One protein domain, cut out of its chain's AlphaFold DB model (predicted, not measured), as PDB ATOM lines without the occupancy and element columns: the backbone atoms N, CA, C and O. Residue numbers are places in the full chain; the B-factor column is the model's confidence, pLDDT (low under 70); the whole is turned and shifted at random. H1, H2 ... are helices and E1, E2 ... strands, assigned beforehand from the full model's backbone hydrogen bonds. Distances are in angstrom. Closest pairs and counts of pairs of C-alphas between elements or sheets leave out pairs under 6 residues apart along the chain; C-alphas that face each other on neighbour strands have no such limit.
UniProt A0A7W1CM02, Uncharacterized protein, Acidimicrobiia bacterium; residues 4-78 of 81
ATOM      1  N   LEU A   4     -19.039  53.135  25.600       71.00
ATOM      2  CA  LEU A   4     -18.647  52.130  24.616       71.00
ATOM      3  C   LEU A   4     -17.430  52.650  23.843       71.00
ATOM      4  O   LEU A   4     -17.522  53.698  23.202       71.00
ATOM      5  N   GLU A   5     -16.301  51.950  23.928       76.00
ATOM      6  CA  GLU A   5     -15.025  52.370  23.333       76.00
ATOM      7  C   GLU A   5     -14.478  51.272  22.414       76.00
ATOM      8  O   GLU A   5     -14.240  50.156  22.881       76.00
ATOM      9  N   PRO A   6     -14.241  51.553  21.124       71.69
ATOM     10  CA  PRO A   6     -13.647  50.565  20.234       71.69
ATOM     11  C   PRO A   6     -12.220  50.228  20.686       71.69
ATOM     12  O   PRO A   6     -11.448  51.119  21.041       71.69
ATOM     13  N   LEU A   7     -11.853  48.946  20.634       70.44
ATOM     14  CA  LEU A   7     -10.489  48.493  20.913       70.44
ATOM     15  C   LEU A   7      -9.732  48.197  19.610       70.44
ATOM     16  O   LEU A   7     -10.338  47.733  18.639       70.44
ATOM     17  N   PRO A   8      -8.405  48.419  19.569       52.16
ATOM     18  CA  PRO A   8      -7.588  48.009  18.435       52.16
ATOM     19  C   PRO A   8      -7.574  46.474  18.334       52.16
ATOM     20  O   PRO A   8      -7.000  45.788  19.176       52.16
ATOM     21  N   GLY A   9      -8.239  45.922  17.317       60.28
ATOM     22  CA  GLY A   9      -8.375  44.474  17.127       60.28
ATOM     23  C   GLY A   9      -9.671  44.077  16.414       60.28
ATOM     24  O   GLY A   9     -10.446  44.934  15.998       60.28
ATOM     25  N   ARG A  10      -9.900  42.763  16.246       60.91
ATOM     26  CA  ARG A  10     -11.030  42.139  15.518       60.91
ATOM     27  C   ARG A  10     -12.413  42.499  16.099       60.91
ATOM     28  O   ARG A  10     -13.039  41.672  16.751       60.91
ATOM     29  N   GLY A  11     -12.906  43.711  15.856       70.94
ATOM     30  CA  GLY A  11     -14.295  44.089  16.148       70.94
ATOM     31  C   GLY A  11     -14.687  44.004  17.626       70.94
ATOM     32  O   GLY A  11     -15.858  43.784  17.920       70.94
ATOM     33  N   ALA A  12     -13.725  44.151  18.540       80.06
ATOM     34  CA  ALA A  12     -13.973  44.188  19.975       80.06
ATOM     35  C   ALA A  12     -14.231  45.627  20.446       80.06
ATOM     36  O   ALA A  12     -13.659  46.589  19.931       80.06
ATOM     37  N   THR A  13     -15.079  45.769  21.456       84.94
ATOM     38  CA  THR A  13     -15.391  47.033  22.110       84.94
ATOM     39  C   THR A  13     -15.382  46.850  23.619       84.94
ATOM     40  O   THR A  13     -15.800  45.816  24.148       84.94
ATOM     41  N   ARG A  14     -14.906  47.871  24.319       87.19
ATOM     42  CA  ARG A  14     -15.011  47.984  25.764       87.19
ATOM     43  C   ARG A  14     -16.377  48.565  26.105       87.19
ATOM     44  O   ARG A  14     -16.765  49.602  25.574       87.19
ATOM     45  N   ILE A  15     -17.102  47.905  26.997       84.94
ATOM     46  CA  ILE A  15     -18.427  48.312  27.457       84.94
ATOM     47  C   ILE A  15     -18.352  48.562  28.953       84.94
ATOM     48  O   ILE A  15     -18.068  47.650  29.725       84.94
ATOM     49  N   ARG A  16     -18.662  49.792  29.362       85.94
ATOM     50  CA  ARG A  16     -18.767  50.169  30.772       85.94
ATOM     51  C   ARG A  16     -20.226  50.271  31.187       85.94
ATOM     52  O   ARG A  16     -20.996  51.066  30.634       85.94
ATOM     53  N   PHE A  17     -20.615  49.491  32.181       81.31
ATOM     54  CA  PHE A  17     -21.940  49.502  32.780       81.31
ATOM     55  C   PHE A  17     -22.088  50.622  33.818       81.31
ATOM     56  O   PHE A  17     -21.144  51.335  34.166       81.31
ATOM     57  N   ALA A  18     -23.328  50.859  34.251       80.69
ATOM     58  CA  ALA A  18     -23.633  51.952  35.175       80.69
ATOM     59  C   ALA A  18     -23.118  51.689  36.599       80.69
ATOM     60  O   ALA A  18     -22.758  52.638  37.288       80.69
ATOM     61  N   ASP A  19     -23.041  50.419  36.991       80.62
ATOM     62  CA  ASP A  19     -22.476  49.924  38.253       80.62
ATOM     63  C   ASP A  19     -20.940  50.023  38.317       80.62
ATOM     64  O   ASP A  19     -20.352  49.789  39.365       80.62
ATOM     65  N   GLY A  20     -20.291  50.412  37.215       80.00
ATOM     66  CA  GLY A  20     -18.839  50.521  37.116       80.00
ATOM     67  C   GLY A  20     -18.160  49.286  36.530       80.00
ATOM     68  O   GLY A  20     -16.967  49.369  36.244       80.00
ATOM     69  N   THR A  21     -18.897  48.201  36.277       82.69
ATOM     70  CA  THR A  21     -18.375  46.997  35.624       82.69
ATOM     71  C   THR A  21     -17.928  47.329  34.203       82.69
ATOM     72  O   THR A  21     -18.683  47.944  33.444       82.69
ATOM     73  N   THR A  22     -16.725  46.904  33.821       85.69
ATOM     74  CA  THR A  22     -16.212  47.068  32.457       85.69
ATOM     75  C   THR A  22     -15.894  45.704  31.857       85.69
ATOM     76  O   THR A  22     -15.215  44.879  32.465       85.69
ATOM     77  N   ILE A  23     -16.408  45.458  30.657       85.81
ATOM     78  CA  ILE A  23     -16.170  44.223  29.907       85.81
ATOM     79  C   ILE A  23     -15.582  44.548  28.543       85.81
ATOM     80  O   ILE A  23     -15.812  45.630  28.000       85.81
ATOM     81  N   VAL A  24     -14.886  43.581  27.961       87.31
ATOM     82  CA  VAL A  24     -14.537  43.588  26.545       87.31
ATOM     83  C   VAL A  24     -15.412  42.570  25.836       87.31
ATOM     84  O   VAL A  24     -15.474  41.411  26.246       87.31
ATOM     85  N   ALA A  25     -16.102  43.000  24.786       87.75
ATOM     86  CA  ALA A  25     -16.991  42.141  24.020       87.75
ATOM     87  C   ALA A  25     -16.924  42.441  22.522       87.75
ATOM     88  O   ALA A  25     -16.546  43.539  22.116       87.75
ATOM     89  N   HIS A  26     -17.329  41.491  21.687       88.56
ATOM     90  CA  HIS A  26     -17.570  41.729  20.264       88.56
ATOM     91  C   HIS A  26     -19.003  41.367  19.884       88.56
ATOM     92  O   HIS A  26     -19.667  40.577  20.559       88.56
ATOM     93  N   GLY A  27     -19.476  41.968  18.793       85.75
ATOM     94  CA  GLY A  27     -20.748  41.594  18.182       85.75
ATOM     95  C   GLY A  27     -20.685  40.189  17.593       85.75
ATOM     96  O   GLY A  27     -19.624  39.740  17.145       85.75
ATOM     97  N   THR A  28     -21.825  39.505  17.582       82.38
ATOM     98  CA  THR A  28     -21.982  38.228  16.870       82.38
ATOM     99  C   THR A  28     -22.158  38.458  15.368       82.38
ATOM    100  O   THR A  28     -21.722  37.642  14.558       82.38
ATOM    101  N   THR A  29     -22.722  39.608  14.986       82.38
ATOM    102  CA  THR A  29     -22.956  40.034  13.605       82.38
ATOM    103  C   THR A  29     -22.276  41.373  13.306       82.38
ATOM    104  O   THR A  29     -22.119  42.251  14.162       82.38
ATOM    105  N   ALA A  30     -21.876  41.568  12.046       79.62
ATOM    106  CA  ALA A  30     -21.377  42.855  11.580       79.62
ATOM    107  C   ALA A  30     -22.450  43.947  11.761       79.62
ATOM    108  O   ALA A  30     -23.579  43.809  11.298       79.62
ATOM    109  N   GLY A  31     -22.083  45.048  12.418       81.69
ATOM    110  CA  GLY A  31     -22.980  46.181  12.674       81.69
ATOM    111  C   GLY A  31     -23.634  46.194  14.058       81.69
ATOM    112  O   GLY A  31     -24.106  47.256  14.468       81.69
ATOM    113  N   ASP A  32     -23.577  45.097  14.820       84.81
ATOM    114  CA  ASP A  32     -24.149  45.021  16.173       84.81
ATOM    115  C   ASP A  32     -23.621  46.132  17.084       84.81
ATOM    116  O   ASP A  32     -24.383  46.843  17.737       84.81
ATOM    117  N   LEU A  33     -22.309  46.363  17.066       82.88
ATOM    118  CA  LEU A  33     -21.690  47.392  17.898       82.88
ATOM    119  C   LEU A  33     -22.116  48.815  17.505       82.88
ATOM    120  O   LEU A  33     -22.245  49.679  18.369       82.88
ATOM    121  N   GLY A  34     -22.374  49.057  16.216       82.44
ATOM    122  CA  GLY A  34     -22.887  50.338  15.728       82.44
ATOM    123  C   GLY A  34     -24.338  50.572  16.151       82.44
ATOM    124  O   GLY A  34     -24.681  51.661  16.614       82.44
ATOM    125  N   ILE A  35     -25.173  49.532  16.064       85.62
ATOM    126  CA  ILE A  35     -26.550  49.550  16.576       85.62
ATOM    127  C   ILE A  35     -26.537  49.829  18.078       85.62
ATOM    128  O   ILE A  35     -27.264  50.706  18.545       85.62
ATOM    129  N   LEU A  36     -25.683  49.122  18.820       85.56
ATOM    130  CA  LEU A  36     -25.557  49.277  20.259       85.56
ATOM    131  C   LEU A  36     -25.150  50.704  20.635       85.56
ATOM    132  O   LEU A  36     -25.817  51.320  21.462       85.56
ATOM    133  N   ALA A  37     -24.122  51.255  19.986       83.56
ATOM    134  CA  ALA A  37     -23.683  52.632  20.204       83.56
ATOM    135  C   ALA A  37     -24.795  53.656  19.914       83.56
ATOM    136  O   ALA A  37     -24.958  54.613  20.669       83.56
ATOM    137  N   GLY A  38     -25.579  53.447  18.850       85.88
ATOM    138  CA  GLY A  38     -26.720  54.300  18.510       85.88
ATOM    139  C   GLY A  38     -27.817  54.261  19.574       85.88
ATOM    140  O   GLY A  38     -28.208  55.299  20.101       85.88
ATOM    141  N   VAL A  39     -28.260  53.061  19.961       86.31
ATOM    142  CA  VAL A  39     -29.298  52.878  20.992       86.31
ATOM    143  C   VAL A  39     -28.872  53.504  22.313       86.31
ATOM    144  O   VAL A  39     -29.661  54.163  22.981       86.31
ATOM    145  N   MET A  40     -27.614  53.317  22.679       83.44
ATOM    146  CA  MET A  40     -27.037  53.759  23.937       83.44
ATOM    147  C   MET A  40     -26.970  55.289  24.085       83.44
ATOM    148  O   MET A  40     -26.920  55.785  25.209       83.44
ATOM    149  N   ARG A  41     -27.017  56.043  22.974       82.19
ATOM    150  CA  ARG A  41     -27.155  57.512  22.987       82.19
ATOM    151  C   ARG A  41     -28.566  57.976  23.338       82.19
ATOM    152  O   ARG A  41     -28.726  59.055  23.893       82.19
ATOM    153  N   GLU A  42     -29.575  57.183  22.999       84.81
ATOM    154  CA  GLU A  42     -30.984  57.577  23.102       84.81
ATOM    155  C   GLU A  42     -31.711  56.886  24.259       84.81
ATOM    156  O   GLU A  42     -32.740  57.369  24.735       84.81
ATOM    157  N   ARG A  43     -31.229  55.715  24.685       83.19
ATOM    158  CA  ARG A  43     -31.950  54.804  25.575       83.19
ATOM    159  C   ARG A  43     -31.028  54.130  26.578       83.19
ATOM    160  O   ARG A  43     -29.850  53.876  26.342       83.19
ATOM    161  N   SER A  44     -31.631  53.747  27.699       83.50
ATOM    162  CA  SER A  44     -30.987  52.865  28.668       83.50
ATOM    163  C   SER A  44     -30.992  51.424  28.165       83.50
ATOM    164  O   SER A  44     -32.051  50.810  28.059       83.50
ATOM    165  N   VAL A  45     -29.800  50.890  27.901       85.56
ATOM    166  CA  VAL A  45     -29.568  49.472  27.585       85.56
ATOM    167  C   VAL A  45     -29.315  48.679  28.867       85.56
ATOM    168  O   VAL A  45     -28.569  49.147  29.744       85.56
ATOM    169  N   ARG A  46     -29.921  47.491  28.959       86.94
ATOM    170  CA  ARG A  46     -29.798  46.543  30.073       86.94
ATOM    171  C   ARG A  46     -29.326  45.181  29.567       86.94
ATOM    172  O   ARG A  46     -29.500  44.853  28.400       86.94
ATOM    173  N   VAL A  47     -28.717  44.410  30.461       87.50
ATOM    174  CA  VAL A  47     -28.424  42.993  30.222       87.50
ATOM    175  C   VAL A  47     -29.674  42.209  30.600       87.50
ATOM    176  O   VAL A  47     -30.121  42.297  31.743       87.50
ATOM    177  N   SER A  48     -30.242  41.480  29.645       88.38
ATOM    178  CA  SER A  48     -31.440  40.662  29.844       88.38
ATOM    179  C   SER A  48     -31.102  39.207  30.134       88.38
ATOM    180  O   SER A  48     -31.816  38.542  30.882       88.38
ATOM    181  N   SER A  49     -29.995  38.715  29.575       88.12
ATOM    182  CA  SER A  49     -29.519  37.356  29.795       88.12
ATOM    183  C   SER A  49     -27.993  37.289  29.789       88.12
ATOM    184  O   SER A  49     -27.314  38.097  29.151       88.12
ATOM    185  N   CYS A  50     -27.462  36.319  30.528       88.56
ATOM    186  CA  CYS A  50     -26.050  35.976  30.540       88.56
ATOM    187  C   CYS A  50     -25.935  34.451  30.531       88.56
ATOM    188  O   CYS A  50     -26.454  33.787  31.431       88.56
ATOM    189  N   ALA A  51     -25.289  33.896  29.507       89.06
ATOM    190  CA  ALA A  51     -25.166  32.456  29.326       89.06
ATOM    191  C   ALA A  51     -23.750  32.088  28.891       89.06
ATOM    192  O   ALA A  51     -23.157  32.737  28.035       89.06
ATOM    193  N   ARG A  52     -23.195  31.025  29.472       87.75
ATOM    194  CA  ARG A  52     -21.911  30.482  29.026       87.75
ATOM    195  C   ARG A  52     -22.156  29.465  27.914       87.75
ATOM    196  O   ARG A  52     -22.851  28.477  28.135       87.75
ATOM    197  N   ALA A  53     -21.583  29.718  26.747       85.31
ATOM    198  CA  ALA A  53     -21.601  28.846  25.580       85.31
ATOM    199  C   ALA A  53     -20.197  28.271  25.319       85.31
ATOM    200  O   ALA A  53     -19.237  28.572  26.033       85.31
ATOM    201  N   ALA A  54     -20.077  27.405  24.309       82.44
ATOM    202  CA  ALA A  54     -18.819  26.734  23.976       82.44
ATOM    203  C   ALA A  54     -17.710  27.706  23.525       82.44
ATOM    204  O   ALA A  54     -16.529  27.431  23.723       82.44
ATOM    205  N   ASP A  55     -18.091  28.838  22.939       79.75
ATOM    206  CA  ASP A  55     -17.226  29.880  22.381       79.75
ATOM    207  C   ASP A  55     -17.000  31.071  23.329       79.75
ATOM    208  O   ASP A  55     -16.189  31.943  23.029       79.75
ATOM    209  N   GLY A  56     -17.667  31.105  24.488       82.69
ATOM    210  CA  GLY A  56     -17.446  32.147  25.486       82.69
ATOM    211  C   GLY A  56     -18.671  32.478  26.325       82.69
ATOM    212  O   GLY A  56     -19.642  31.727  26.407       82.69
ATOM    213  N   LEU A  57     -18.608  33.622  26.999       88.94
ATOM    214  CA  LEU A  57     -19.733  34.158  27.755       88.94
ATOM    215  C   LEU A  57     -20.557  35.066  26.840       88.94
ATOM    216  O   LEU A  57     -20.050  36.068  26.348       88.94
ATOM    217  N   HIS A  58     -21.820  34.722  26.632       91.19
ATOM    218  CA  HIS A  58     -22.760  35.484  25.818       91.19
ATOM    219  C   HIS A  58     -23.616  36.382  26.703       91.19
ATOM    220  O   HIS A  58     -24.098  35.964  27.760       91.19
ATOM    221  N   LEU A  59     -23.806  37.620  26.259       89.44
ATOM    222  CA  LEU A  59     -24.683  38.600  26.881       89.44
ATOM    223  C   LEU A  59     -25.758  39.008  25.889       89.44
ATOM    224  O   LEU A  59     -25.438  39.546  24.831       89.44
ATOM    225  N   SER A  60     -27.016  38.836  26.278       90.00
ATOM    226  CA  SER A  60     -28.134  39.428  25.552       90.00
ATOM    227  C   SER A  60     -28.444  40.791  26.151       90.00
ATOM    228  O   SER A  60     -28.642  40.933  27.363       90.00
ATOM    229  N   LEU A  61     -28.479  41.803  25.296       88.44
ATOM    230  CA  LEU A  61     -28.807  43.172  25.661       88.44
ATOM    231  C   LEU A  61     -30.195  43.533  25.154       88.44
ATOM    232  O   LEU A  61     -30.514  43.280  23.994       88.44
ATOM    233  N   ASP A  62     -30.990  44.184  25.994       89.00
ATOM    234  CA  ASP A  62     -32.291  44.726  25.621       89.00
ATOM    235  C   ASP A  62     -32.432  46.208  25.994       89.00
ATOM    236  O   ASP A  62     -31.610  46.817  26.691       89.00
ATOM    237  N   TRP A  63     -33.473  46.824  25.446       87.75
ATOM    238  CA  TRP A  63     -33.878  48.182  25.773       87.75
ATOM    239  C   TRP A  63     -35.384  48.321  25.566       87.75
ATOM    240  O   TRP A  63     -35.978  47.732  24.660       87.75
ATOM    241  N   THR A  64     -36.021  49.136  26.402       75.38
ATOM    242  CA  THR A  64     -37.472  49.354  26.361       75.38
ATOM    243  C   THR A  64     -37.941  49.832  24.982       75.38
ATOM    244  O   THR A  64     -37.391  50.784  24.412       75.38
ATOM    245  N   GLY A  65     -38.986  49.181  24.457       66.19
ATOM    246  CA  GLY A  65     -39.655  49.545  23.205       66.19
ATOM    247  C   GLY A  65     -39.154  48.836  21.941       66.19
ATOM    248  O   GLY A  65     -39.469  49.298  20.845       66.19
ATOM    249  N   ARG A  66     -38.382  47.742  22.048       63.38
ATOM    250  CA  ARG A  66     -38.042  46.886  20.898       63.38
ATOM    251  C   ARG A  66     -38.000  45.410  21.301       63.38
ATOM    252  O   ARG A  66     -37.524  45.079  22.374       63.38
ATOM    253  N   MET A  67     -38.461  44.533  20.409       61.09
ATOM    254  CA  MET A  67     -38.481  43.071  20.604       61.09
ATOM    255  C   MET A  67     -37.148  42.387  20.246       61.09
ATOM    256  O   MET A  67     -37.048  41.167  20.284       61.09
ATOM    257  N   ARG A  68     -36.133  43.154  19.825       66.69
ATOM    258  CA  ARG A  68     -34.829  42.611  19.430       66.69
ATOM    259  C   ARG A  68     -33.842  42.754  20.578       66.69
ATOM    260  O   ARG A  68     -33.545  43.882  20.965       66.69
ATOM    261  N   ALA A  69     -33.342  41.618  21.049       75.44
ATOM    262  CA  ALA A  69     -32.126  41.556  21.840       75.44
ATOM    263  C   ALA A  69     -30.905  41.637  20.913       75.44
ATOM    264  O   ALA A  69     -30.987  41.282  19.734       75.44
ATOM    265  N   LEU A  70     -29.798  42.148  21.440       86.69
ATOM    266  CA  LEU A  70     -28.506  42.158  20.770       86.69
ATOM    267  C   LEU A  70     -27.546  41.268  21.552       86.69
ATOM    268  O   LEU A  70     -27.322  41.520  22.735       86.69
ATOM    269  N   ASP A  71     -27.000  40.255  20.887       88.19
ATOM    270  CA  ASP A  71     -26.112  39.283  21.515       88.19
ATOM    271  C   ASP A  71     -24.648  39.660  21.293       88.19
ATOM    272  O   ASP A  71     -24.195  39.904  20.169       88.19
ATOM    273  N   LEU A  72     -23.908  39.707  22.395       88.50
ATOM    274  CA  LEU A  72     -22.477  39.973  22.434       88.50
ATOM    275  C   LEU A  72     -21.735  38.796  23.045       88.50
ATOM    276  O   LEU A  72     -22.213  38.192  24.003       88.50
ATOM    277  N   VAL A  73     -20.514  38.559  22.577       89.50
ATOM    278  CA  VAL A  73     -19.597  37.597  23.193       89.50
ATOM    279  C   VAL A  73     -18.535  38.356  23.973       89.50
ATOM    280  O   VAL A  73     -17.821  39.193  23.419       89.50
ATOM    281  N   VAL A  74     -18.441  38.077  25.269       87.75
ATOM    282  CA  VAL A  74     -17.440  38.649  26.171       87.75
ATOM    283  C   VAL A  74     -16.125  37.913  25.976       87.75
ATOM    284  O   VAL A  74     -16.038  36.702  26.180       87.75
ATOM    285  N   THR A  75     -15.086  38.661  25.625       84.38
ATOM    286  CA  THR A  75     -13.724  38.149  25.441       84.38
ATOM    287  C   THR A  75     -12.818  38.425  26.633       84.38
ATOM    288  O   THR A  75     -11.741  37.843  26.717       84.38
ATOM    289  N   GLY A  76     -13.249  39.264  27.578       79.25
ATOM    290  CA  GLY A  76     -12.529  39.494  28.826       79.25
ATOM    291  C   GLY A  76     -13.268  40.426  29.782       79.25
ATOM    292  O   GLY A  76     -14.152  41.186  29.381       79.25
ATOM    293  N   LEU A  77     -12.884  40.366  31.056       72.25
ATOM    294  CA  LEU A  77     -13.186  41.414  32.025       72.25
ATOM    295  C   LEU A  77     -12.063  42.446  31.952       72.25
ATOM    296  O   LEU A  77     -10.893  42.084  32.037       72.25
ATOM    297  N   ASP A  78     -12.416  43.715  31.795       67.44
ATOM    298  CA  ASP A  78     -11.459  44.812  31.924       67.44
ATOM    299  C   ASP A  78     -11.488  45.236  33.394       67.44
ATOM    300  O   ASP A  78     -12.186  46.175  33.780       67.44
TER     301      ASP A  78
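What this domain is: This is residues 4 to 78 of the 81 residues of an uncharacterized protein of Acidimicrobiia bacterium (UniProt A0A7W1CM02). A strongly twisted wall of six antiparallel strands, its two halves turned across each other, has the one helix, H1, on one face, set beside the strands and over none of them, and the other face bare: two layers, a sheet and a helix. The halves are meanders, each strand the antiparallel neighbour of the one before, E1 E2 E3 and E4 E5 E6, joined where E3 runs beside E6. The 75 printed residues hold, along the chain, E1 E2 E3 H1 E4 E5 E6; the sheet's order is E1 - E2 - E3 - E6 - E5 - E4, and the class is mixed. The whole is compact, with a radius of gyration of the C-alphas of 11.5 A and spans of 30 by 27 by 25 A.

How they stand to each other: Inner strands E3, residues 22 to 27, and E6, residues 70 to 77, are antiparallel at 132 degrees, with N 26 and O 73 2.9 A apart. E2, residues 12 to 16, forms hairpins with E3, N 13 to O 25 2.7 A, and with edge strand E1, residues 4 to 6, N 5 to O 14 2.9 A. E5, residues 56 to 63, forms hairpins with E6, N 59 to O 72 2.8 A, and with edge strand E4, residues 45 to 53, N 46 to O 62 2.9 A. E4 bends by 54 degrees at residue 48. H1, residues 32 to 42, is on the sheet at a height of 7.1 A, over none of its strands; its closest C-alphas to E3 are Leu 33 and Gly 27, 5.9 A. In H1, 6 of 7 O i to N i+4 pairs are within hydrogen-bond range.

Where its parts are: E1 begins at C-alpha 4 (-18.647, 52.130, 24.616). E5 spans 23.0 A, E4 22.2 A, E6 19.0 A and H1 15.9 A. E6 ends at C-alpha 77 (-13.186, 41.414, 32.025).

The domain as a whole: The farthest C-alphas, of Glu 42 and Ala 54, are 33.2 A apart. The printed part has no cut and no long link. pLDDT is under 70 at residues 8 to 10, 65 to 68 and 78.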